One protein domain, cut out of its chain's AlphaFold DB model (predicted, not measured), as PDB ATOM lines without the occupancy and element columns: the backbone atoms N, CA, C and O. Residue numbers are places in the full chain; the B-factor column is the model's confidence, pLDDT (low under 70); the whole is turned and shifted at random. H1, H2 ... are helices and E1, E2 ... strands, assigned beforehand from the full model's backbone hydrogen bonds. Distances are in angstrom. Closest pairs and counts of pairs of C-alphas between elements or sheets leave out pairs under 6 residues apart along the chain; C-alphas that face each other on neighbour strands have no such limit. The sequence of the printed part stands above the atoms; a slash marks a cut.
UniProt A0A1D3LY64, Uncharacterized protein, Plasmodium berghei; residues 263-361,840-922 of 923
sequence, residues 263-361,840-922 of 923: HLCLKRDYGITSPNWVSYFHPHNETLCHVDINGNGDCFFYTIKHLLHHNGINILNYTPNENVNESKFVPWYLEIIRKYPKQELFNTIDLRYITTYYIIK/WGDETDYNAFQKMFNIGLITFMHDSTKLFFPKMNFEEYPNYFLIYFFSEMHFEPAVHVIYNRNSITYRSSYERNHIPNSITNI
ATOM      1  N   HIS A 263      21.125  41.391 -12.243       65.75
ATOM      2  CA  HIS A 263      22.460  41.439 -12.839       65.75
ATOM      3  C   HIS A 263      23.489  42.261 -12.039       65.75
ATOM      4  O   HIS A 263      24.686  42.031 -12.221       65.75
ATOM      5  N   LEU A 264      23.091  43.184 -11.153       80.94
ATOM      6  CA  LEU A 264      24.023  43.842 -10.225       80.94
ATOM      7  C   LEU A 264      24.436  42.906  -9.080       80.94
ATOM      8  O   LEU A 264      25.616  42.918  -8.719       80.94
ATOM      9  N   CYS A 265      23.508  42.092  -8.563       82.69
ATOM     10  CA  CYS A 265      23.778  41.059  -7.558       82.69
ATOM     11  C   CYS A 265      24.622  39.917  -8.150       82.69
ATOM     12  O   CYS A 265      25.743  39.666  -7.704       82.69
ATOM     13  N   LEU A 266      24.153  39.309  -9.244       78.56
ATOM     14  CA  LEU A 266      24.805  38.182  -9.919       78.56
ATOM     15  C   LEU A 266      26.215  38.520 -10.435       78.56
ATOM     16  O   LEU A 266      27.066  37.645 -10.514       78.56
ATOM     17  N   LYS A 267      26.519  39.793 -10.730       81.06
ATOM     18  CA  LYS A 267      27.881  40.249 -11.090       81.06
ATOM     19  C   LYS A 267      28.908  40.099  -9.950       81.06
ATOM     20  O   LYS A 267      30.109  40.240 -10.184       81.06
ATOM     21  N   ARG A 268      28.451  39.858  -8.722       82.25
ATOM     22  CA  ARG A 268      29.266  39.590  -7.529       82.25
ATOM     23  C   ARG A 268      29.055  38.178  -6.972       82.25
ATOM     24  O   ARG A 268      29.484  37.923  -5.854       82.25
ATOM     25  N   ASP A 269      28.381  37.310  -7.729       83.31
ATOM     26  CA  ASP A 269      27.896  36.004  -7.271       83.31
ATOM     27  C   ASP A 269      26.968  36.110  -6.035       83.31
ATOM     28  O   ASP A 269      26.880  35.194  -5.222       83.31
ATOM     29  N   TYR A 270      26.261  37.243  -5.888       89.88
ATOM     30  CA  TYR A 270      25.273  37.472  -4.827       89.88
ATOM     31  C   TYR A 270      23.871  37.026  -5.254       89.88
ATOM     32  O   TYR A 270      23.481  37.158  -6.419       89.88
ATOM     33  N   GLY A 271      23.096  36.561  -4.276       83.06
ATOM     34  CA  GLY A 271      21.692  36.205  -4.419       83.06
ATOM     35  C   GLY A 271      20.767  37.416  -4.568       83.06
ATOM     36  O   GLY A 271      21.113  38.561  -4.251       83.06
ATOM     37  N   ILE A 272      19.567  37.135  -5.072       82.06
ATOM     38  CA  ILE A 272      18.527  38.100  -5.433       82.06
ATOM     39  C   ILE A 272      17.456  38.086  -4.340       82.06
ATOM     40  O   ILE A 272      16.799  37.068  -4.127       82.06
ATOM     41  N   THR A 273      17.256  39.213  -3.654       83.25
ATOM     42  CA  THR A 273      16.215  39.313  -2.617       83.25
ATOM     43  C   THR A 273      14.812  39.224  -3.216       83.25
ATOM     44  O   THR A 273      14.622  39.483  -4.403       83.25
ATOM     45  N   SER A 274      13.812  38.913  -2.390       76.50
ATOM     46  CA  SER A 274      12.410  38.816  -2.811       76.50
ATOM     47  C   SER A 274      11.942  40.035  -3.634       76.50
ATOM     48  O   SER A 274      12.347  41.168  -3.340       76.50
ATOM     49  N   PRO A 275      11.051  39.849  -4.635       68.38
ATOM     50  CA  PRO A 275      10.614  40.926  -5.534       68.38
ATOM     51  C   PRO A 275      10.047  42.161  -4.824       68.38
ATOM     52  O   PRO A 275      10.115  43.265  -5.360       68.38
ATOM     53  N   ASN A 276       9.541  41.993  -3.598       72.12
ATOM     54  CA  ASN A 276       9.058  43.067  -2.730       72.12
ATOM     55  C   ASN A 276      10.151  44.102  -2.395       72.12
ATOM     56  O   ASN A 276       9.871  45.300  -2.383       72.12
ATOM     57  N   TRP A 277      11.396  43.667  -2.157       82.94
ATOM     58  CA  TRP A 277      12.527  44.568  -1.886       82.94
ATOM     59  C   TRP A 277      13.108  45.170  -3.156       82.94
ATOM     60  O   TRP A 277      13.412  46.361  -3.181       82.94
ATOM     61  N   VAL A 278      13.205  44.375  -4.222       78.06
ATOM     62  CA  VAL A 278      13.649  44.850  -5.541       78.06
ATOM     63  C   VAL A 278      12.717  45.966  -6.037       78.06
ATOM     64  O   VAL A 278      13.181  47.045  -6.405       78.06
ATOM     65  N   SER A 279      11.400  45.769  -5.908       74.06
ATOM     66  CA  SER A 279      10.373  46.774  -6.225       74.06
ATOM     67  C   SER A 279      10.436  48.018  -5.331       74.06
ATOM     68  O   SER A 279      10.161  49.116  -5.809       74.06
ATOM     69  N   TYR A 280      10.776  47.862  -4.048       82.06
ATOM     70  CA  TYR A 280      10.833  48.966  -3.083       82.06
ATOM     71  C   TYR A 280      12.061  49.867  -3.280       82.06
ATOM     72  O   TYR A 280      11.933  51.088  -3.244       82.06
ATOM     73  N   PHE A 281      13.238  49.290  -3.543       85.56
ATOM     74  CA  PHE A 281      14.471  50.057  -3.757       85.56
ATOM     75  C   PHE A 281      14.612  50.610  -5.188       85.56
ATOM     76  O   PHE A 281      15.227  51.662  -5.381       85.56
ATOM     77  N   HIS A 282      13.995  49.978  -6.195       78.12
ATOM     78  CA  HIS A 282      14.094  50.410  -7.597       78.12
ATOM     79  C   HIS A 282      13.796  51.914  -7.844       78.12
ATOM     80  O   HIS A 282      14.605  52.555  -8.528       78.12
ATOM     81  N   PRO A 283      12.729  52.534  -7.284       80.25
ATOM     82  CA  PRO A 283      12.454  53.972  -7.421       80.25
ATOM     83  C   PRO A 283      13.594  54.899  -6.974       80.25
ATOM     84  O   PRO A 283      13.696  56.025  -7.461       80.25
ATOM     85  N   HIS A 284      14.468  54.434  -6.078       83.62
ATOM     86  CA  HIS A 284      15.588  55.204  -5.538       83.62
ATOM     87  C   HIS A 284      16.869  55.097  -6.393       83.62
ATOM     88  O   HIS A 284      17.825  55.832  -6.163       83.62
ATOM     89  N   ASN A 285      16.860  54.282  -7.458       83.94
ATOM     90  CA  ASN A 285      18.044  53.799  -8.190       83.94
ATOM     91  C   ASN A 285      18.926  52.872  -7.337       83.94
ATOM     92  O   ASN A 285      20.160  52.948  -7.351       83.94
ATOM     93  N   GLU A 286      18.266  51.988  -6.594       90.31
ATOM     94  CA  GLU A 286      18.880  51.089  -5.625       90.31
ATOM     95  C   GLU A 286      18.335  49.656  -5.775       90.31
ATOM     96  O   GLU A 286      17.324  49.421  -6.438       90.31
ATOM     97  N   THR A 287      19.015  48.677  -5.178       90.00
ATOM     98  CA  THR A 287      18.500  47.314  -4.973       90.00
ATOM     99  C   THR A 287      19.154  46.670  -3.758       90.00
ATOM    100  O   THR A 287      20.259  47.047  -3.363       90.00
ATOM    101  N   LEU A 288      18.499  45.659  -3.195       92.94
ATOM    102  CA  LEU A 288      19.070  44.791  -2.172       92.94
ATOM    103  C   LEU A 288      19.542  43.473  -2.812       92.94
ATOM    104  O   LEU A 288      18.896  42.941  -3.714       92.94
ATOM    105  N   CYS A 289      20.682  42.966  -2.354       93.56
ATOM    106  CA  CYS A 289      21.204  41.632  -2.651       93.56
ATOM    107  C   CYS A 289      21.445  40.889  -1.327       93.56
ATOM    108  O   CYS A 289      21.595  41.529  -0.283       93.56
ATOM    109  N   HIS A 290      21.543  39.561  -1.367       93.25
ATOM    110  CA  HIS A 290      21.941  38.738  -0.215       93.25
ATOM    111  C   HIS A 290      23.147  37.852  -0.563       93.25
ATOM    112  O   HIS A 290      23.467  37.673  -1.740       93.25
ATOM    113  N   VAL A 291      23.859  37.338   0.439       93.31
ATOM    114  CA  VAL A 291      25.068  36.527   0.242       93.31
ATOM    115  C   VAL A 291      24.878  35.152   0.878       93.31
ATOM    116  O   VAL A 291      24.903  35.046   2.102       93.31
ATOM    117  N   ASP A 292      24.774  34.103   0.054       87.25
ATOM    118  CA  ASP A 292      24.771  32.717   0.541       87.25
ATOM    119  C   ASP A 292      26.061  32.450   1.332       87.25
ATOM    120  O   ASP A 292      27.185  32.637   0.851       87.25
ATOM    121  N   ILE A 293      25.874  32.022   2.577       80.62
ATOM    122  CA  ILE A 293      26.925  31.750   3.558       80.62
ATOM    123  C   ILE A 293      26.765  30.377   4.233       80.62
ATOM    124  O   ILE A 293      27.235  30.202   5.356       80.62
ATOM    125  N   ASN A 294      26.134  29.399   3.561       66.88
ATOM    126  CA  ASN A 294      26.185  27.957   3.878       66.88
ATOM    127  C   ASN A 294      26.184  27.617   5.395       66.88
ATOM    128  O   ASN A 294      27.063  26.922   5.913       66.88
ATOM    129  N   GLY A 295      25.193  28.139   6.126       59.50
ATOM    130  CA  GLY A 295      25.136  28.091   7.591       59.50
ATOM    131  C   GLY A 295      24.096  27.118   8.144       59.50
ATOM    132  O   GLY A 295      23.075  27.560   8.667       59.50
ATOM    133  N   ASN A 296      24.341  25.804   8.069       62.34
ATOM    134  CA  ASN A 296      23.455  24.786   8.659       62.34
ATOM    135  C   ASN A 296      23.304  25.007  10.179       62.34
ATOM    136  O   ASN A 296      24.226  24.712  10.938       62.34
ATOM    137  N   GLY A 297      22.163  25.541  10.625       65.44
ATOM    138  CA  GLY A 297      21.881  25.882  12.029       65.44
ATOM    139  C   GLY A 297      22.610  27.131  12.554       65.44
ATOM    140  O   GLY A 297      22.020  27.945  13.247       65.44
ATOM    141  N   ASP A 298      23.865  27.350  12.167       76.94
ATOM    142  CA  ASP A 298      24.724  28.441  12.664       76.94
ATOM    143  C   ASP A 298      24.583  29.786  11.895       76.94
ATOM    144  O   ASP A 298      25.413  30.685  12.058       76.94
ATOM    145  N   CYS A 299      23.583  29.935  11.017       82.19
ATOM    146  CA  CYS A 299      23.500  30.994   9.992       82.19
ATOM    147  C   CYS A 299      23.715  32.444  10.478       82.19
ATOM    148  O   CYS A 299      24.469  33.193   9.854       82.19
ATOM    149  N   PHE A 300      23.149  32.838  11.623       86.75
ATOM    150  CA  PHE A 300      23.358  34.172  12.195       86.75
ATOM    151  C   PHE A 300      24.815  34.415  12.607       86.75
ATOM    152  O   PHE A 300      25.390  35.452  12.284       86.75
ATOM    153  N   PHE A 301      25.472  33.437  13.233       89.25
ATOM    154  CA  PHE A 301      26.880  33.559  13.627       89.25
ATOM    155  C   PHE A 301      27.808  33.607  12.404       89.25
ATOM    156  O   PHE A 301      28.809  34.327  12.423       89.25
ATOM    157  N   TYR A 302      27.467  32.910  11.312       89.62
ATOM    158  CA  TYR A 302      28.156  33.068  10.026       89.62
ATOM    159  C   TYR A 302      27.881  34.437   9.373       89.62
ATOM    160  O   TYR A 302      28.813  35.031   8.825       89.62
ATOM    161  N   THR A 303      26.666  34.983   9.499       91.75
ATOM    162  CA  THR A 303      26.297  36.335   9.038       91.75
ATOM    163  C   THR A 303      27.115  37.406   9.751       91.75
ATOM    164  O   THR A 303      27.812  38.186   9.103       91.75
ATOM    165  N   ILE A 304      27.107  37.408  11.087       93.38
ATOM    166  CA  ILE A 304      27.864  38.368  11.900       93.38
ATOM    167  C   ILE A 304      29.369  38.229  11.640       93.38
ATOM    168  O   ILE A 304      30.038  39.236  11.414       93.38
ATOM    169  N   LYS A 305      29.903  37.003  11.545       92.81
ATOM    170  CA  LYS A 305      31.298  36.753  11.139       92.81
ATOM    171  C   LYS A 305      31.642  37.392   9.788       92.81
ATOM    172  O   LYS A 305      32.685  38.032   9.660       92.81
ATOM    173  N   HIS A 306      30.794  37.192   8.778       94.06
ATOM    174  CA  HIS A 306      30.998  37.742   7.440       94.06
ATOM    175  C   HIS A 306      30.979  39.275   7.466       94.06
ATOM    176  O   HIS A 306      31.849  39.904   6.862       94.06
ATOM    177  N   LEU A 307      30.012  39.871   8.167       95.75
ATOM    178  CA  LEU A 307      29.826  41.318   8.234       95.75
ATOM    179  C   LEU A 307      30.933  42.013   9.037       95.75
ATOM    180  O   LEU A 307      31.444  43.026   8.571       95.75
ATOM    181  N   LEU A 308      31.364  41.460  10.177       95.50
ATOM    182  CA  LEU A 308      32.504  41.985  10.943       95.50
ATOM    183  C   LEU A 308      33.751  42.087  10.051       95.50
ATOM    184  O   LEU A 308      34.299  43.175   9.895       95.50
ATOM    185  N   HIS A 309      34.122  40.991   9.378       93.38
ATOM    186  CA  HIS A 309      35.281  40.954   8.481       93.38
ATOM    187  C   HIS A 309      35.196  41.982   7.340       93.38
ATOM    188  O   HIS A 309      36.128  42.763   7.150       93.38
ATOM    189  N   HIS A 310      34.090  42.012   6.588       93.00
ATOM    190  CA  HIS A 310      33.971  42.895   5.419       93.00
ATOM    191  C   HIS A 310      33.783  44.375   5.777       93.00
ATOM    192  O   HIS A 310      34.123  45.236   4.971       93.00
ATOM    193  N   ASN A 311      33.309  44.676   6.990       94.12
ATOM    194  CA  ASN A 311      33.257  46.031   7.538       94.12
ATOM    195  C   ASN A 311      34.503  46.373   8.391       94.12
ATOM    196  O   ASN A 311      34.506  47.371   9.106       94.12
ATOM    197  N   GLY A 312      35.571  45.568   8.312       92.50
ATOM    198  CA  GLY A 312      36.887  45.878   8.879       92.50
ATOM    199  C   GLY A 312      37.064  45.623  10.379       92.50
ATOM    200  O   GLY A 312      38.133  45.937  10.899       92.50
ATOM    201  N   ILE A 313      36.080  45.041  11.074       92.88
ATOM    202  CA  ILE A 313      36.175  44.696  12.500       92.88
ATOM    203  C   ILE A 313      36.787  43.297  12.651       92.88
ATOM    204  O   ILE A 313      36.235  42.289  12.201       92.88
ATOM    205  N   ASN A 314      37.942  43.235  13.303       92.50
ATOM    206  CA  ASN A 314      38.728  42.029  13.527       92.50
ATOM    207  C   ASN A 314      39.283  42.011  14.970       92.50
ATOM    208  O   ASN A 314      38.980  42.891  15.768       92.50
ATOM    209  N   ILE A 315      40.054  40.990  15.343       91.69
ATOM    210  CA  ILE A 315      40.556  40.823  16.722       91.69
ATOM    211  C   ILE A 315      41.541  41.932  17.109       91.69
ATOM    212  O   ILE A 315      41.544  42.385  18.247       91.69
ATOM    213  N   LEU A 316      42.393  42.344  16.168       88.50
ATOM    214  CA  LEU A 316      43.509  43.263  16.395       88.50
ATOM    215  C   LEU A 316      43.058  44.727  16.515       88.50
ATOM    216  O   LEU A 316      43.820  45.554  17.007       88.50
ATOM    217  N   ASN A 317      41.846  45.051  16.055       90.06
ATOM    218  CA  ASN A 317      41.260  46.393  16.123       90.06
ATOM    219  C   ASN A 317      39.890  46.449  16.827       90.06
ATOM    220  O   ASN A 317      39.246  47.500  16.830       90.06
ATOM    221  N   TYR A 318      39.444  45.353  17.448       91.56
ATOM    222  CA  TYR A 318      38.256  45.357  18.299       91.56
ATOM    223  C   TYR A 318      38.495  46.216  19.548       91.56
ATOM    224  O   TYR A 318      39.438  45.989  20.305       91.56
ATOM    225  N   THR A 319      37.600  47.176  19.788       90.94
ATOM    226  CA  THR A 319      37.588  48.012  20.996       90.94
ATOM    227  C   THR A 319      36.334  47.684  21.816       90.94
ATOM    228  O   THR A 319      35.236  47.760  21.261       90.94
ATOM    229  N   PRO A 320      36.450  47.329  23.112       92.38
ATOM    230  CA  PRO A 320      35.293  47.107  23.977       92.38
ATOM    231  C   PRO A 320      34.391  48.341  24.082       92.38
ATOM    232  O   PRO A 320      34.878  49.459  24.231       92.38
ATOM    233  N   ASN A 321      33.071  48.145  24.084       92.88
ATOM    234  CA  ASN A 321      32.132  49.225  24.381       92.88
ATOM    235  C   ASN A 321      32.156  49.542  25.886       92.88
ATOM    236  O   ASN A 321      31.631  48.772  26.690       92.88
ATOM    237  N   GLU A 322      32.756  50.671  26.270       90.38
ATOM    238  CA  GLU A 322      32.937  51.069  27.677       90.38
ATOM    239  C   GLU A 322      31.615  51.208  28.451       90.38
ATOM    240  O   GLU A 322      31.570  50.916  29.646       90.38
ATOM    241  N   ASN A 323      30.526  51.568  27.761       91.19
ATOM    242  CA  ASN A 323      29.181  51.703  28.338       91.19
ATOM    243  C   ASN A 323      28.512  50.350  28.657       91.19
ATOM    244  O   ASN A 323      27.442  50.314  29.263       91.19
ATOM    245  N   VAL A 324      29.113  49.235  28.233       93.44
ATOM    246  CA  VAL A 324      28.588  47.874  28.388       93.44
ATOM    247  C   VAL A 324      29.659  47.054  29.101       93.44
ATOM    248  O   VAL A 324      30.612  46.583  28.479       93.44
ATOM    249  N   ASN A 325      29.520  46.899  30.422       91.06
ATOM    250  CA  ASN A 325      30.519  46.241  31.277       91.06
ATOM    251  C   ASN A 325      30.893  44.834  30.793       91.06
ATOM    252  O   ASN A 325      32.045  44.422  30.919       91.06
ATOM    253  N   GLU A 326      29.944  44.118  30.198       93.38
ATOM    254  CA  GLU A 326      30.126  42.786  29.639       93.38
ATOM    255  C   GLU A 326      31.154  42.758  28.495       93.38
ATOM    256  O   GLU A 326      31.827  41.746  28.320       93.38
ATOM    257  N   SER A 327      31.362  43.862  27.762       94.25
ATOM    258  CA  SER A 327      32.354  43.956  26.672       94.25
ATOM    259  C   SER A 327      33.789  43.692  27.139       94.25
ATOM    260  O   SER A 327      34.625  43.244  26.357       94.25
ATOM    261  N   LYS A 328      34.078  43.922  28.428       93.19
ATOM    262  CA  LYS A 328      35.383  43.647  29.058       93.19
ATOM    263  C   LYS A 328      35.729  42.147  29.070       93.19
ATOM    264  O   LYS A 328      36.904  41.799  29.158       93.19
ATOM    265  N   PHE A 329      34.740  41.266  28.873       95.12
ATOM    266  CA  PHE A 329      34.959  39.835  28.650       95.12
ATOM    267  C   PHE A 329      35.669  39.542  27.325       95.12
ATOM    268  O   PHE A 329      36.411  38.570  27.246       95.12
ATOM    269  N   VAL A 330      35.476  40.357  26.279       94.62
ATOM    270  CA  VAL A 330      35.987  40.030  24.937       94.62
ATOM    271  C   VAL A 330      37.524  40.010  24.897       94.62
ATOM    272  O   VAL A 330      38.059  38.986  24.471       94.62
ATOM    273  N   PRO A 331      38.267  41.023  25.400       93.12
ATOM    274  CA  PRO A 331      39.728  40.939  25.504       93.12
ATOM    275  C   PRO A 331      40.205  39.746  26.342       93.12
ATOM    276  O   PRO A 331      41.075  38.998  25.902       93.12
ATOM    277  N   TRP A 332      39.585  39.509  27.505       94.00
ATOM    278  CA  TRP A 332      39.945  38.394  28.389       94.00
ATOM    279  C   TRP A 332      39.721  37.027  27.729       94.00
ATOM    280  O   TRP A 332      40.574  36.145  27.812       94.00
ATOM    281  N   TYR A 333      38.606  36.848  27.017       94.06
ATOM    282  CA  TYR A 333      38.317  35.632  26.262       94.06
ATOM    283  C   TYR A 333      39.375  35.391  25.178       94.06
ATOM    284  O   TYR A 333      39.863  34.267  25.025       94.06
ATOM    285  N   LEU A 334      39.749  36.446  24.448       91.62
ATOM    286  CA  LEU A 334      40.759  36.393  23.391       91.62
ATOM    287  C   LEU A 334      42.144  36.004  23.947       91.62
ATOM    288  O   LEU A 334      42.815  35.153  23.361       91.62
ATOM    289  N   GLU A 335      42.535  36.562  25.094       90.25
ATOM    290  CA  GLU A 335      43.817  36.304  25.762       90.25
ATOM    291  C   GLU A 335      43.879  34.919  26.442       90.25
ATOM    292  O   GLU A 335      44.809  34.141  26.216       90.25
ATOM    293  N   ILE A 336      42.883  34.591  27.271       90.94
ATOM    294  CA  ILE A 336      42.943  33.467  28.215       90.94
ATOM    295  C   ILE A 336      42.386  32.165  27.627       90.94
ATOM    296  O   ILE A 336      42.999  31.111  27.811       90.94
ATOM    297  N   ILE A 337      41.246  32.227  26.928       91.12
ATOM    298  CA  ILE A 337      40.487  31.043  26.479       91.12
ATOM    299  C   ILE A 337      40.784  30.700  25.022       91.12
ATOM    300  O   ILE A 337      41.050  29.544  24.689       91.12
ATOM    301  N   ARG A 338      40.771  31.702  24.139       87.25
ATOM    302  CA  ARG A 338      41.105  31.526  22.723       87.25
ATOM    303  C   ARG A 338      42.595  31.255  22.543       87.25
ATOM    304  O   ARG A 338      42.939  30.297  21.854       87.25
ATOM    305  N   LYS A 339      43.444  32.073  23.177       71.75
ATOM    306  CA  LYS A 339      44.894  31.921  23.415       71.75
ATOM    307  C   LYS A 339      45.812  31.762  22.189       71.75
ATOM    308  O   LYS A 339      46.799  32.478  22.099       71.75
ATOM    309  N   TYR A 340      45.506  30.868  21.244       65.88
ATOM    310  CA  TYR A 340      46.153  30.753  19.929       65.88
ATOM    311  C   TYR A 340      45.229  30.129  18.865       65.88
ATOM    312  O   TYR A 340      45.114  28.906  18.759       65.88
ATOM    313  N   PRO A 341      44.698  30.957  17.954       59.00
ATOM    314  CA  PRO A 341      44.751  30.628  16.532       59.00
ATOM    315  C   PRO A 341      45.502  31.714  15.749       59.00
ATOM    316  O   PRO A 341      45.408  32.898  16.056       59.00
ATOM    317  N   LYS A 342      46.199  31.325  14.673       62.91
ATOM    318  CA  LYS A 342      46.911  32.238  13.749       62.91
ATOM    319  C   LYS A 342      45.952  32.992  12.807       62.91
ATOM    320  O   LYS A 342      46.183  33.053  11.604       62.91
ATOM    321  N   GLN A 343      44.816  33.444  13.326       73.50
ATOM    322  CA  GLN A 343      43.708  34.011  12.565       73.50
ATOM    323  C   GLN A 343      43.294  35.323  13.214       73.50
ATOM    324  O   GLN A 343      42.853  35.317  14.357       73.50
ATOM    325  N   GLU A 344      43.397  36.410  12.456       85.19
ATOM    326  CA  GLU A 344      43.067  37.778  12.879       85.19
ATOM    327  C   GLU A 344      41.550  38.017  12.971       85.19
ATOM    328  O   GLU A 344      41.106  39.037  13.490       85.19
ATOM    329  N   LEU A 345      40.742  37.073  12.477       90.88
ATOM    330  CA  LEU A 345      39.290  37.187  12.360       90.88
ATOM    331  C   LEU A 345      38.551  36.405  13.448       90.88
ATOM    332  O   LEU A 345      38.966  35.315  13.859       90.88
ATOM    333  N   PHE A 346      37.389  36.922  13.839       91.88
ATOM    334  CA  PHE A 346      36.422  36.164  14.622       91.88
ATOM    335  C   PHE A 346      35.891  34.954  13.824       91.88
ATOM    336  O   PHE A 346      35.729  34.982  12.602       91.88
ATOM    337  N   ASN A 347      35.621  33.864  14.530       88.62
ATOM    338  CA  ASN A 347      34.978  32.645  14.067       88.62
ATOM    339  C   ASN A 347      33.677  32.415  14.865       88.62
ATOM    340  O   ASN A 347      33.406  33.107  15.845       88.62
ATOM    341  N   THR A 348      32.849  31.460  14.443       87.94
ATOM    342  CA  THR A 348      31.521  31.241  15.040       87.94
ATOM    343  C   THR A 348      31.570  30.796  16.505       87.94
ATOM    344  O   THR A 348      30.663  31.144  17.254       87.94
ATOM    345  N   ILE A 349      32.632  30.108  16.943       87.88
ATOM    346  CA  ILE A 349      32.833  29.736  18.353       87.88
ATOM    347  C   ILE A 349      33.138  30.984  19.184       87.88
ATOM    348  O   ILE A 349      32.507  31.166  20.220       87.88
ATOM    349  N   ASP A 350      34.029  31.873  18.724       91.31
ATOM    350  CA  ASP A 350      34.318  33.122  19.454       91.31
ATOM    351  C   ASP A 350      33.035  33.934  19.661       91.31
ATOM    352  O   ASP A 350      32.717  34.353  20.770       91.31
ATOM    353  N   LEU A 351      32.276  34.121  18.575       91.88
ATOM    354  CA  LEU A 351      31.058  34.921  18.565       91.88
ATOM    355  C   LEU A 351      29.982  34.320  19.485       91.88
ATOM    356  O   LEU A 351      29.368  35.061  20.249       91.88
ATOM    357  N   ARG A 352      29.817  32.987  19.486       89.81
ATOM    358  CA  ARG A 352      28.940  32.283  20.433       89.81
ATOM    359  C   ARG A 352      29.402  32.435  21.889       89.81
ATOM    360  O   ARG A 352      28.561  32.671  22.752       89.81
ATOM    361  N   TYR A 353      30.700  32.310  22.187       92.56
ATOM    362  CA  TYR A 353      31.236  32.500  23.549       92.56
ATOM    363  C   TYR A 353      30.967  33.917  24.066       92.56
ATOM    364  O   TYR A 353      30.581  34.095  25.221       92.56
ATOM    365  N   ILE A 354      31.132  34.915  23.197       93.25
ATOM    366  CA  ILE A 354      30.947  36.330  23.515       93.25
ATOM    367  C   ILE A 354      29.473  36.644  23.838       93.25
ATOM    368  O   ILE A 354      29.208  37.182  24.914       93.25
ATOM    369  N   THR A 355      28.501  36.252  22.997       91.06
ATOM    370  CA  THR A 355      27.077  36.506  23.314       91.06
ATOM    371  C   THR A 355      26.580  35.681  24.490       91.06
ATOM    372  O   THR A 355      25.857  36.199  25.339       91.06
ATOM    373  N   THR A 356      27.019  34.425  24.602       91.50
ATOM    374  CA  THR A 356      26.639  33.559  25.724       91.50
ATOM    375  C   THR A 356      27.113  34.140  27.059       91.50
ATOM    376  O   THR A 356      26.360  34.094  28.033       91.50
ATOM    377  N   TYR A 357      28.291  34.776  27.110       93.69
ATOM    378  CA  TYR A 357      28.701  35.524  28.299       93.69
ATOM    379  C   TYR A 357      27.813  36.745  28.577       93.69
ATOM    380  O   TYR A 357      27.412  36.926  29.721       93.69
ATOM    381  N   TYR A 358      27.459  37.567  27.581       92.00
ATOM    382  CA  TYR A 358      26.567  38.721  27.804       92.00
ATOM    383  C   TYR A 358      25.212  38.315  28.404       92.00
ATOM    384  O   TYR A 358      24.667  39.020  29.254       92.00
ATOM    385  N   ILE A 359      24.687  37.170  27.964       87.31
ATOM    386  CA  ILE A 359      23.408  36.621  28.416       87.31
ATOM    387  C   ILE A 359      23.536  36.082  29.845       87.31
ATOM    388  O   ILE A 359      22.811  36.528  30.728       87.31
ATOM    389  N   ILE A 360      24.471  35.155  30.086       89.25
ATOM    390  CA  ILE A 360      24.605  34.429  31.365       89.25
ATOM    391  C   ILE A 360      25.297  35.284  32.446       89.25
ATOM    392  O   ILE A 360      25.131  35.032  33.636       89.25
ATOM    393  N   LYS A 361      26.082  36.291  32.042       90.69
ATOM    394  CA  LYS A 361      26.918  37.187  32.872       90.69
ATOM    395  C   LYS A 361      27.936  36.485  33.773       90.69
ATOM    396  O   LYS A 361      28.512  37.084  34.679       90.69
ATOM    397  N   TRP A 840      19.782  29.181  16.116       63.47
ATOM    398  CA  TRP A 840      19.966  30.024  14.926       63.47
ATOM    399  C   TRP A 840      20.329  31.484  15.215       63.47
ATOM    400  O   TRP A 840      20.465  32.255  14.271       63.47
ATOM    401  N   GLY A 841      20.520  31.850  16.484       70.19
ATOM    402  CA  GLY A 841      20.608  33.234  16.941       70.19
ATOM    403  C   GLY A 841      19.232  33.740  17.362       70.19
ATOM    404  O   GLY A 841      18.316  33.806  16.546       70.19
ATOM    405  N   ASP A 842      19.087  34.076  18.643       71.56
ATOM    406  CA  ASP A 842      17.846  34.624  19.199       71.56
ATOM    407  C   ASP A 842      17.939  36.151  19.422       71.56
ATOM    408  O   ASP A 842      18.974  36.780  19.188       71.56
ATOM    409  N   GLU A 843      16.852  36.773  19.891       76.62
ATOM    410  CA  GLU A 843      16.829  38.207  20.220       76.62
ATOM    411  C   GLU A 843      17.875  38.590  21.289       76.62
ATOM    412  O   GLU A 843      18.364  39.723  21.305       76.62
ATOM    413  N   THR A 844      18.273  37.664  22.165       80.81
ATOM    414  CA  THR A 844      19.292  37.917  23.189       80.81
ATOM    415  C   THR A 844      20.708  37.891  22.605       80.81
ATOM    416  O   THR A 844      21.497  38.766  22.956       80.81
ATOM    417  N   ASP A 845      21.012  37.014  21.636       86.00
ATOM    418  CA  ASP A 845      22.260  37.087  20.857       86.00
ATOM    419  C   ASP A 845      22.310  38.359  20.002       86.00
ATOM    420  O   ASP A 845      23.350  39.013  19.922       86.00
ATOM    421  N   TYR A 846      21.187  38.736  19.383       86.94
ATOM    422  CA  TYR A 846      21.071  39.949  18.572       86.94
ATOM    423  C   TYR A 846      21.407  41.195  19.400       86.94
ATOM    424  O   TYR A 846      22.285  41.979  19.038       86.94
ATOM    425  N   ASN A 847      20.773  41.336  20.568       87.88
ATOM    426  CA  ASN A 847      21.055  42.419  21.508       87.88
ATOM    427  C   ASN A 847      22.482  42.359  22.083       87.88
ATOM    428  O   ASN A 847      23.101  43.410  22.262       87.88
ATOM    429  N   ALA A 848      23.019  41.162  22.339       90.62
ATOM    430  CA  ALA A 848      24.391  40.976  22.809       90.62
ATOM    431  C   ALA A 848      25.424  41.458  21.779       90.62
ATOM    432  O   ALA A 848      26.310  42.241  22.129       90.62
ATOM    433  N   PHE A 849      25.295  41.058  20.507       91.56
ATOM    434  CA  PHE A 849      26.194  41.522  19.447       91.56
ATOM    435  C   PHE A 849      26.147  43.033  19.290       91.56
ATOM    436  O   PHE A 849      27.208  43.658  19.281       91.56
ATOM    437  N   GLN A 850      24.946  43.618  19.216       92.12
ATOM    438  CA  GLN A 850      24.820  45.060  19.019       92.12
ATOM    439  C   GLN A 850      25.569  45.841  20.108       92.12
ATOM    440  O   GLN A 850      26.393  46.711  19.820       92.12
ATOM    441  N   LYS A 851      25.363  45.451  21.370       93.12
ATOM    442  CA  LYS A 851      25.929  46.133  22.536       93.12
ATOM    443  C   LYS A 851      27.428  45.899  22.713       93.12
ATOM    444  O   LYS A 851      28.155  46.871  22.906       93.12
ATOM    445  N   MET A 852      27.906  44.657  22.603       93.56
ATOM    446  CA  MET A 852      29.324  44.331  22.820       93.56
ATOM    447  C   MET A 852      30.242  44.757  21.669       93.56
ATOM    448  O   MET A 852      31.408  45.060  21.913       93.56
ATOM    449  N   PHE A 853      29.749  44.773  20.427       92.75
ATOM    450  CA  PHE A 853      30.521  45.216  19.256       92.75
ATOM    451  C   PHE A 853      30.241  46.673  18.864       92.75
ATOM    452  O   PHE A 853      30.892  47.185  17.958       92.75
ATOM    453  N   ASN A 854      29.317  47.349  19.559       92.75
ATOM    454  CA  ASN A 854      28.896  48.727  19.294       92.75
ATOM    455  C   ASN A 854      28.458  48.942  17.829       92.75
ATOM    456  O   ASN A 854      28.925  49.850  17.137       92.75
ATOM    457  N   ILE A 855      27.568  48.069  17.355       92.62
ATOM    458  CA  ILE A 855      27.004  48.076  15.998       92.62
ATOM    459  C   ILE A 855      25.486  47.929  16.059       92.62
ATOM    460  O   ILE A 855      24.964  47.193  16.882       92.62
ATOM    461  N   GLY A 856      24.760  48.582  15.162       92.38
ATOM    462  CA  GLY A 856      23.354  48.287  14.915       92.38
ATOM    463  C   GLY A 856      23.209  47.226  13.827       92.38
ATOM    464  O   GLY A 856      24.085  47.075  12.973       92.38
ATOM    465  N   LEU A 857      22.094  46.501  13.822       92.56
ATOM    466  CA  LEU A 857      21.782  45.484  12.819       92.56
ATOM    467  C   LEU A 857      20.451  45.823  12.132       92.56
ATOM    468  O   LEU A 857      19.395  45.837  12.766       92.56
ATOM    469  N   ILE A 858      20.498  46.077  10.824       93.00
ATOM    470  CA  ILE A 858      19.334  46.362   9.978       93.00
ATOM    471  C   ILE A 858      18.919  45.071   9.273       93.00
ATOM    472  O   ILE A 858      19.522  44.679   8.275       93.00
ATOM    473  N   THR A 859      17.895  44.409   9.814       91.75
ATOM    474  CA  THR A 859      17.426  43.099   9.338       91.75
ATOM    475  C   THR A 859      16.181  43.232   8.463       91.75
ATOM    476  O   THR A 859      15.090  43.499   8.968       91.75
ATOM    477  N   PHE A 860      16.344  43.020   7.157       91.12
ATOM    478  CA  PHE A 860      15.284  43.028   6.145       91.12
ATOM    479  C   PHE A 860      14.592  41.654   6.074       91.12
ATOM    480  O   PHE A 860      15.258  40.640   5.859       91.12
ATOM    481  N   MET A 861      13.265  41.598   6.228       86.50
ATOM    482  CA  MET A 861      12.504  40.336   6.187       86.50
ATOM    483  C   MET A 861      12.227  39.865   4.753       86.50
ATOM    484  O   MET A 861      11.815  40.656   3.916       86.50
ATOM    485  N   HIS A 862      12.361  38.574   4.448       83.00
ATOM    486  CA  HIS A 862      12.127  38.046   3.098       83.00
ATOM    487  C   HIS A 862      10.682  38.258   2.617       83.00
ATOM    488  O   HIS A 862      10.452  38.766   1.518       83.00
ATOM    489  N   ASP A 863       9.705  37.918   3.455       76.06
ATOM    490  CA  ASP A 863       8.292  37.828   3.065       76.06
ATOM    491  C   ASP A 863       7.534  39.165   3.113       76.06
ATOM    492  O   ASP A 863       6.370  39.234   2.717       76.06
ATOM    493  N   SER A 864       8.164  40.250   3.578       75.88
ATOM    494  CA  SER A 864       7.526  41.570   3.658       75.88
ATOM    495  C   SER A 864       8.530  42.718   3.572       75.88
ATOM    496  O   SER A 864       9.656  42.600   4.044       75.88
ATOM    497  N   THR A 865       8.101  43.857   3.025       79.69
ATOM    498  CA  THR A 865       8.887  45.103   2.974       79.69
ATOM    499  C   THR A 865       8.914  45.792   4.348       79.69
ATOM    500  O   THR A 865       8.379  46.885   4.517       79.69
ATOM    501  N   LYS A 866       9.467  45.104   5.355       83.81
ATOM    502  CA  LYS A 866       9.583  45.542   6.753       83.81
ATOM    503  C   LYS A 866      10.920  45.128   7.362       83.81
ATOM    504  O   LYS A 866      11.515  44.119   6.974       83.81
ATOM    505  N   LEU A 867      11.356  45.883   8.367       84.75
ATOM    506  CA  LEU A 867      12.473  45.492   9.225       84.75
ATOM    507  C   LEU A 867      11.972  44.583  10.358       84.75
ATOM    508  O   LEU A 867      10.916  44.837  10.935       84.75
ATOM    509  N   PHE A 868      12.743  43.547  10.693       75.12
ATOM    510  CA  PHE A 868      12.369  42.551  11.711       75.12
ATOM    511  C   PHE A 868      12.196  43.164  13.116       75.12
ATOM    512  O   PHE A 868      11.336  42.730  13.878       75.12
ATOM    513  N   PHE A 869      12.946  44.229  13.428       66.94
ATOM    514  CA  PHE A 869      12.781  45.031  14.643       66.94
ATOM    515  C   PHE A 869      12.302  46.458  14.300       66.94
ATOM    516  O   PHE A 869      13.114  47.294  13.895       66.94
ATOM    517  N   PRO A 870      11.009  46.795  14.496       45.69
ATOM    518  CA  PRO A 870      10.407  48.061  14.051       45.69
ATOM    519  C   PRO A 870      10.670  49.257  14.992       45.69
ATOM    520  O   PRO A 870       9.889  50.204  15.032       45.69
ATOM    521  N   LYS A 871      11.734  49.208  15.805       49.53
ATOM    522  CA  LYS A 871      12.079  50.238  16.809       49.53
ATOM    523  C   LYS A 871      13.520  50.756  16.703       49.53
ATOM    524  O   LYS A 871      14.049  51.296  17.670       49.53
ATOM    525  N   MET A 872      14.158  50.636  15.538       62.22
ATOM    526  CA  MET A 872      15.401  51.370  15.299       62.22
ATOM    527  C   MET A 872      15.101  52.859  15.122       62.22
ATOM    528  O   MET A 872      14.525  53.277  14.125       62.22
ATOM    529  N   ASN A 873      15.550  53.657  16.087       72.94
ATOM    530  CA  ASN A 873      15.642  55.113  15.977       72.94
ATOM    531  C   ASN A 873      16.822  55.572  15.095       72.94
ATOM    532  O   ASN A 873      16.966  56.765  14.864       72.94
ATOM    533  N   PHE A 874      17.678  54.635  14.662       83.94
ATOM    534  CA  PHE A 874      18.962  54.884  14.000       83.94
ATOM    535  C   PHE A 874      19.892  55.840  14.778       83.94
ATOM    536  O   PHE A 874      20.744  56.486  14.186       83.94
ATOM    537  N   GLU A 875      19.758  55.907  16.108       84.19
ATOM    538  CA  GLU A 875      20.462  56.855  16.994       84.19
ATOM    539  C   GLU A 875      21.172  56.171  18.183       84.19
ATOM    540  O   GLU A 875      21.723  56.832  19.066       84.19
ATOM    541  N   GLU A 876      21.206  54.836  18.221       87.69
ATOM    542  CA  GLU A 876      21.861  54.072  19.296       87.69
ATOM    543  C   GLU A 876      23.334  53.759  18.970       87.69
ATOM    544  O   GLU A 876      24.213  54.013  19.789       87.69
ATOM    545  N   TYR A 877      23.643  53.329  17.739       91.75
ATOM    546  CA  TYR A 877      24.968  52.810  17.360       91.75
ATOM    547  C   TYR A 877      25.718  53.725  16.369       91.75
ATOM    548  O   TYR A 877      25.080  54.523  15.681       91.75
ATOM    549  N   PRO A 878      27.062  53.682  16.293       92.19
ATOM    550  CA  PRO A 878      27.840  54.482  15.338       92.19
ATOM    551  C   PRO A 878      27.792  53.922  13.907       92.19
ATOM    552  O   PRO A 878      27.793  54.686  12.945       92.19
ATOM    553  N   ASN A 879      27.726  52.595  13.765       93.50
ATOM    554  CA  ASN A 879      27.685  51.879  12.491       93.50
ATOM    555  C   ASN A 879      26.553  50.854  12.499       93.50
ATOM    556  O   ASN A 879      26.322  50.203  13.512       93.50
ATOM    557  N   TYR A 880      25.887  50.683  11.362       95.00
ATOM    558  CA  TYR A 880      24.776  49.760  11.161       95.00
ATOM    559  C   TYR A 880      25.120  48.761  10.051       95.00
ATOM    560  O   TYR A 880      25.421  49.162   8.926       95.00
ATOM    561  N   PHE A 881      25.094  47.463  10.354       96.25
ATOM    562  CA  PHE A 881      25.313  46.380   9.388       96.25
ATOM    563  C   PHE A 881      23.985  45.891   8.802       96.25
ATOM    564  O   PHE A 881      22.944  46.000   9.446       96.25
ATOM    565  N   LEU A 882      24.020  45.334   7.592       96.12
ATOM    566  CA  LEU A 882      22.823  44.907   6.867       96.12
ATOM    567  C   LEU A 882      22.676  43.375   6.877       96.12
ATOM    568  O   LEU A 882      23.605  42.652   6.517       96.12
ATOM    569  N   ILE A 883      21.492  42.882   7.244       94.25
ATOM    570  CA  ILE A 883      21.150  41.453   7.339       94.25
ATOM    571  C   ILE A 883      19.883  41.173   6.525       94.25
ATOM    572  O   ILE A 883      18.927  41.945   6.562       94.25
ATOM    573  N   TYR A 884      19.855  40.052   5.812       92.56
ATOM    574  CA  TYR A 884      18.668  39.512   5.157       92.56
ATOM    575  C   TYR A 884      18.153  38.306   5.954       92.56
ATOM    576  O   TYR A 884      18.940  37.447   6.349       92.56
ATOM    577  N   PHE A 885      16.847  38.246   6.220       88.06
ATOM    578  CA  PHE A 885      16.240  37.200   7.049       88.06
ATOM    579  C   PHE A 885      15.092  36.493   6.327       88.06
ATOM    580  O   PHE A 885      14.043  37.083   6.066       88.06
ATOM    581  N   PHE A 886      15.277  35.206   6.049       81.19
ATOM    582  CA  PHE A 886      14.242  34.303   5.563       81.19
ATOM    583  C   PHE A 886      13.431  33.793   6.758       81.19
ATOM    584  O   PHE A 886      13.962  33.068   7.604       81.19
ATOM    585  N   SER A 887      12.156  34.188   6.830       68.06
ATOM    586  CA  SER A 887      11.288  33.955   7.991       68.06
ATOM    587  C   SER A 887      11.224  32.475   8.367       68.06
ATOM    588  O   SER A 887      10.968  31.629   7.516       68.06
ATOM    589  N   GLU A 888      11.462  32.170   9.645       59.25
ATOM    590  CA  GLU A 888      11.526  30.795  10.173       59.25
ATOM    591  C   GLU A 888      12.513  29.860   9.426       59.25
ATOM    592  O   GLU A 888      12.379  28.640   9.524       59.25
ATOM    593  N   MET A 889      13.531  30.388   8.714       66.88
ATOM    594  CA  MET A 889      14.508  29.561   7.974       66.88
ATOM    595  C   MET A 889      15.992  29.973   8.059       66.88
ATOM    596  O   MET A 889      16.835  29.090   8.223       66.88
ATOM    597  N   HIS A 890      16.364  31.246   7.851       81.06
ATOM    598  CA  HIS A 890      17.784  31.588   7.626       81.06
ATOM    599  C   HIS A 890      18.136  33.072   7.820       81.06
ATOM    600  O   HIS A 890      17.346  33.947   7.473       81.06
ATOM    601  N   PHE A 891      19.359  33.353   8.278       87.44
ATOM    602  CA  PHE A 891      19.983  34.683   8.273       87.44
ATOM    603  C   PHE A 891      21.170  34.717   7.303       87.44
ATOM    604  O   PHE A 891      22.002  33.811   7.329       87.44
ATOM    605  N   GLU A 892      21.285  35.791   6.519       92.19
ATOM    606  CA  GLU A 892      22.410  36.056   5.612       92.19
ATOM    607  C   GLU A 892      22.872  37.527   5.672       92.19
ATOM    608  O   GLU A 892      22.096  38.410   6.045       92.19
ATOM    609  N   PRO A 893      24.109  37.853   5.250       95.44
ATOM    610  CA  PRO A 893      24.519  39.225   4.971       95.44
ATOM    611  C   PRO A 893      23.675  39.838   3.847       95.44
ATOM    612  O   PRO A 893      23.571  39.267   2.758       95.44
ATOM    613  N   ALA A 894      23.131  41.033   4.077       95.75
ATOM    614  CA  ALA A 894      22.554  41.845   3.011       95.75
ATOM    615  C   ALA A 894      23.602  42.810   2.438       95.75
ATOM    616  O   ALA A 894      24.491  43.298   3.139       95.75
ATOM    617  N   VAL A 895      23.471  43.130   1.153       96.56
ATOM    618  CA  VAL A 895      24.286  44.137   0.469       96.56
ATOM    619  C   VAL A 895      23.354  45.103  -0.249       96.56
ATOM    620  O   VAL A 895      22.670  44.726  -1.199       96.56
ATOM    621  N   HIS A 896      23.336  46.360   0.192       96.25
ATOM    622  CA  HIS A 896      22.621  47.428  -0.498       96.25
ATOM    623  C   HIS A 896      23.459  47.926  -1.681       96.25
ATOM    624  O   HIS A 896      24.660  48.183  -1.534       96.25
ATOM    625  N   VAL A 897      22.843  48.046  -2.857       94.19
ATOM    626  CA  VAL A 897      23.522  48.379  -4.113       94.19
ATOM    627  C   VAL A 897      22.905  49.623  -4.736       94.19
ATOM    628  O   VAL A 897      21.816  49.581  -5.302       94.19
ATOM    629  N   ILE A 898      23.645  50.728  -4.676       91.06
ATOM    630  CA  ILE A 898      23.254  52.029  -5.226       91.06
ATOM    631  C   ILE A 898      23.862  52.156  -6.628       91.06
ATOM    632  O   ILE A 898      25.084  52.035  -6.771       91.06
ATOM    633  N   TYR A 899      23.054  52.409  -7.663       80.88
ATOM    634  CA  TYR A 899      23.536  52.556  -9.043       80.88
ATOM    635  C   TYR A 899      23.202  53.934  -9.635       80.88
ATOM    636  O   TYR A 899      22.101  54.219 -10.096       80.88
ATOM    637  N   ASN A 900      24.215  54.790  -9.731       75.50
ATOM    638  CA  ASN A 900      24.141  56.005 -10.534       75.50
ATOM    639  C   ASN A 900      24.606  55.720 -11.970       75.50
ATOM    640  O   ASN A 900      25.292  54.735 -12.240       75.50
ATOM    641  N   ARG A 901      24.243  56.585 -12.928       61.12
ATOM    642  CA  ARG A 901      24.453  56.334 -14.375       61.12
ATOM    643  C   ARG A 901      25.901  55.992 -14.770       61.12
ATOM    644  O   ARG A 901      26.090  55.310 -15.773       61.12
ATOM    645  N   ASN A 902      26.884  56.415 -13.968       67.56
ATOM    646  CA  ASN A 902      28.315  56.199 -14.199       67.56
ATOM    647  C   ASN A 902      29.014  55.360 -13.100       67.56
ATOM    648  O   ASN A 902      30.217  55.130 -13.207       67.56
ATOM    649  N   SER A 903      28.323  54.935 -12.032       79.69
ATOM    650  CA  SER A 903      28.949  54.276 -10.871       79.69
ATOM    651  C   SER A 903      27.987  53.357 -10.112       79.69
ATOM    652  O   SER A 903      26.810  53.661  -9.955       79.69
ATOM    653  N   ILE A 904      28.501  52.223  -9.622       86.44
ATOM    654  CA  ILE A 904      27.750  51.249  -8.817       86.44
ATOM    655  C   ILE A 904      28.508  51.043  -7.506       86.44
ATOM    656  O   ILE A 904      29.690  50.694  -7.534       86.44
ATOM    657  N   THR A 905      27.826  51.232  -6.380       91.25
ATOM    658  CA  THR A 905      28.389  51.106  -5.031       91.25
ATOM    659  C   THR A 905      27.683  49.973  -4.298       91.25
ATOM    660  O   THR A 905      26.458  49.947  -4.259       91.25
ATOM    661  N   TYR A 906      28.450  49.063  -3.700       93.88
ATOM    662  CA  TYR A 906      27.958  47.942  -2.895       93.88
ATOM    663  C   TYR A 906      28.284  48.228  -1.424       93.88
ATOM    664  O   TYR A 906      29.424  48.594  -1.131       93.88
ATOM    665  N   ARG A 907      27.319  48.091  -0.508       95.50
ATOM    666  CA  ARG A 907      27.492  48.381   0.926       95.50
ATOM    667  C   ARG A 907      26.837  47.317   1.807       95.50
ATOM    668  O   ARG A 907      25.633  47.105   1.729       95.50
ATOM    669  N   SER A 908      27.641  46.704   2.671       96.00
ATOM    670  CA  SER A 908      27.248  45.810   3.775       96.00
ATOM    671  C   SER A 908      26.983  46.550   5.095       96.00
ATOM    672  O   SER A 908      26.599  45.932   6.090       96.00
ATOM    673  N   SER A 909      27.232  47.862   5.131       96.38
ATOM    674  CA  SER A 909      27.031  48.722   6.298       96.38
ATOM    675  C   SER A 909      26.916  50.206   5.934       96.38
ATOM    676  O   SER A 909      27.255  50.625   4.819       96.38
ATOM    677  N   TYR A 910      26.460  50.992   6.910       96.12
ATOM    678  CA  TYR A 910      26.439  52.451   6.904       96.12
ATOM    679  C   TYR A 910      26.864  53.001   8.268       96.12
ATOM    680  O   TYR A 910      26.462  52.475   9.304       96.12
ATOM    681  N   GLU A 911      27.615  54.098   8.271       95.06
ATOM    682  CA  GLU A 911      27.706  54.976   9.442       95.06
ATOM    683  C   GLU A 911      26.327  55.593   9.717       95.06
ATOM    684  O   GLU A 911      25.589  55.885   8.771       95.06
ATOM    685  N   ARG A 912      26.005  55.842  10.992       91.69
ATOM    686  CA  ARG A 912      24.719  56.388  11.462       91.69
ATOM    687  C   ARG A 912      24.161  57.503  10.570       91.69
ATOM    688  O   ARG A 912      23.071  57.389  10.022       91.69
ATOM    689  N   ASN A 913      24.956  58.554  10.378       91.50
ATOM    690  CA  ASN A 913      24.545  59.790   9.707       91.50
ATOM    691  C   ASN A 913      24.545  59.672   8.168       91.50
ATOM    692  O   ASN A 913      24.314  60.656   7.468       91.50
ATOM    693  N   HIS A 914      24.839  58.481   7.639       94.12
ATOM    694  CA  HIS A 914      24.993  58.194   6.216       94.12
ATOM    695  C   HIS A 914      24.066  57.065   5.726       94.12
ATOM    696  O   HIS A 914      24.203  56.621   4.583       94.12
ATOM    697  N   ILE A 915      23.117  56.609   6.555       93.19
ATOM    698  CA  ILE A 915      22.059  55.669   6.156       93.19
ATOM    699  C   ILE A 915      21.134  56.359   5.126       93.19
ATOM    700  O   ILE A 915      20.649  57.458   5.396       93.19
ATOM    701  N   PRO A 916      20.862  55.757   3.950       93.25
ATOM    702  CA  PRO A 916      19.959  56.327   2.953       93.25
ATOM    703  C   PRO A 916      18.519  56.480   3.456       93.25
ATOM    704  O   PRO A 916      17.999  55.601   4.144       93.25
ATOM    705  N   ASN A 917      17.827  57.530   2.999       91.62
ATOM    706  CA  ASN A 917      16.409  57.760   3.310       91.62
ATOM    707  C   ASN A 917      15.495  56.592   2.885       91.62
ATOM    708  O   ASN A 917      14.431  56.396   3.460       91.62
ATOM    709  N   SER A 918      15.899  55.808   1.882       91.50
ATOM    710  CA  SER A 918      15.219  54.577   1.458       91.50
ATOM    711  C   SER A 918      15.309  53.443   2.485       91.50
ATOM    712  O   SER A 918      14.498  52.530   2.441       91.50
ATOM    713  N   ILE A 919      16.255  53.488   3.427       92.44
ATOM    714  CA  ILE A 919      16.354  52.534   4.541       92.44
ATOM    715  C   ILE A 919      15.700  53.107   5.807       92.44
ATOM    716  O   ILE A 919      15.011  52.374   6.513       92.44
ATOM    717  N   THR A 920      15.854  54.406   6.090       89.00
ATOM    718  CA  THR A 920      15.238  55.022   7.285       89.00
ATOM    719  C   THR A 920      13.716  55.122   7.200       89.00
ATOM    720  O   THR A 920      13.056  55.164   8.232       89.00
ATOM    721  N   ASN A 921      13.151  55.155   5.987       86.38
ATOM    722  CA  ASN A 921      11.717  55.350   5.748       86.38
ATOM    723  C   ASN A 921      10.968  54.025   5.460       86.38
ATOM    724  O   ASN A 921       9.938  54.029   4.779       86.38
ATOM    725  N   ILE A 922      11.486  52.891   5.947       84.62
ATOM    726  CA  ILE A 922      10.814  51.581   5.876       84.62
ATOM    727  C   ILE A 922       9.728  51.491   6.980       84.62
ATOM    728  O   ILE A 922      10.033  51.821   8.128       84.62
TER     729      ILE A 922
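Overview. This is residues 263 to 361 and 840 to 922 of the 923 residues of an uncharacterized protein of Plasmodium berghei (UniProt A0A1D3LY64). A strongly twisted sheet of six strands, with E3 and E4 in its middle, fills one part of the body, and a cluster of crossed helices, H4, H5 and H6, makes one end. H3 packs over the sheet and reaches H5, while H2 lies beside E1 toward the other end. The printed part has 182 residues with seven named helices and six named strands, which come along the chain as H1 and H2, then E1, then H3 to H6, then E2 to E6, then H7; the class is mixed, helices and strands, and in the branched sheet the neighbours E2 and E3 are parallel, while the neighbour pairs E1 and E4, E3 and E4, E3 and E6, and E4 and E5 are antiparallel. The whole is compact, with a radius of gyration of the C-alphas of 16.5 A and spans of 51 by 34 by 31 A.

Arrangement. H1, residues 263 to 266, only grazes the sheet. H2, residues 275 to 284, is on it at a height of 5.8 A; C-alphas 281 and 287, the latter in E1, residues 286 to 290, are closest at 5.0 A. E1 is antiparallel to E4, residues 890 to 900, with N 287 and O 897 within hydrogen-bond range at 2.9 A. H3, residues 299 to 310, is on the sheet at a height of 8.2 A, over E3, residues 879 to 886. H4, residues 325 to 338, and H5, residues 348 to 360, form a helical hairpin at a steep tilt of 41 degrees; C-alphas 326 and 358 are closest at 5.7 A. H5, the hub, touches H3 at C-alphas 301 and 348, 5.4 A apart, and H6, residues 843 to 853, at C-alphas 355 and 848, 5.2 A apart. E2, residues 855 to 861, is parallel to E3, with N 858 and O 881 at 2.8 A. E3, E4 and E5, residues 903 to 907, form a meander, each strand the antiparallel neighbour of the one before, with N 886 and O 890 at 2.8 A and N 898 and O 905 at 2.9 A. E6, residues 909 to 911, completes a Greek key, its fourth strand pairing with the first, E3, with N 880 and O 910 at 2.8 A. H7, residues 917 to 920, only grazes the sheet. Each O i to N i+4 pair is within range in H3, H5 and H6, but 4 of 6 in H2 and 5 of 10 in H4.

Along the chain. H1 begins at C-alpha 263, (22.460, 41.439, -12.839). H4 spans 20.0 A, E3 23.2 A and E4 31.1 A, ending at (24.141, 56.005, -10.534).

Size, cuts and confidence. C-alphas 336 and 901, the farthest apart, are 51.8 A apart. Residues 362 to 839 are not printed, with 20.5 A across the cut. H3 to H4 and E2 to E3 are long links. Mean pLDDT of the printed part is 85.8; 19 residues are under 70, among them 869 to 872.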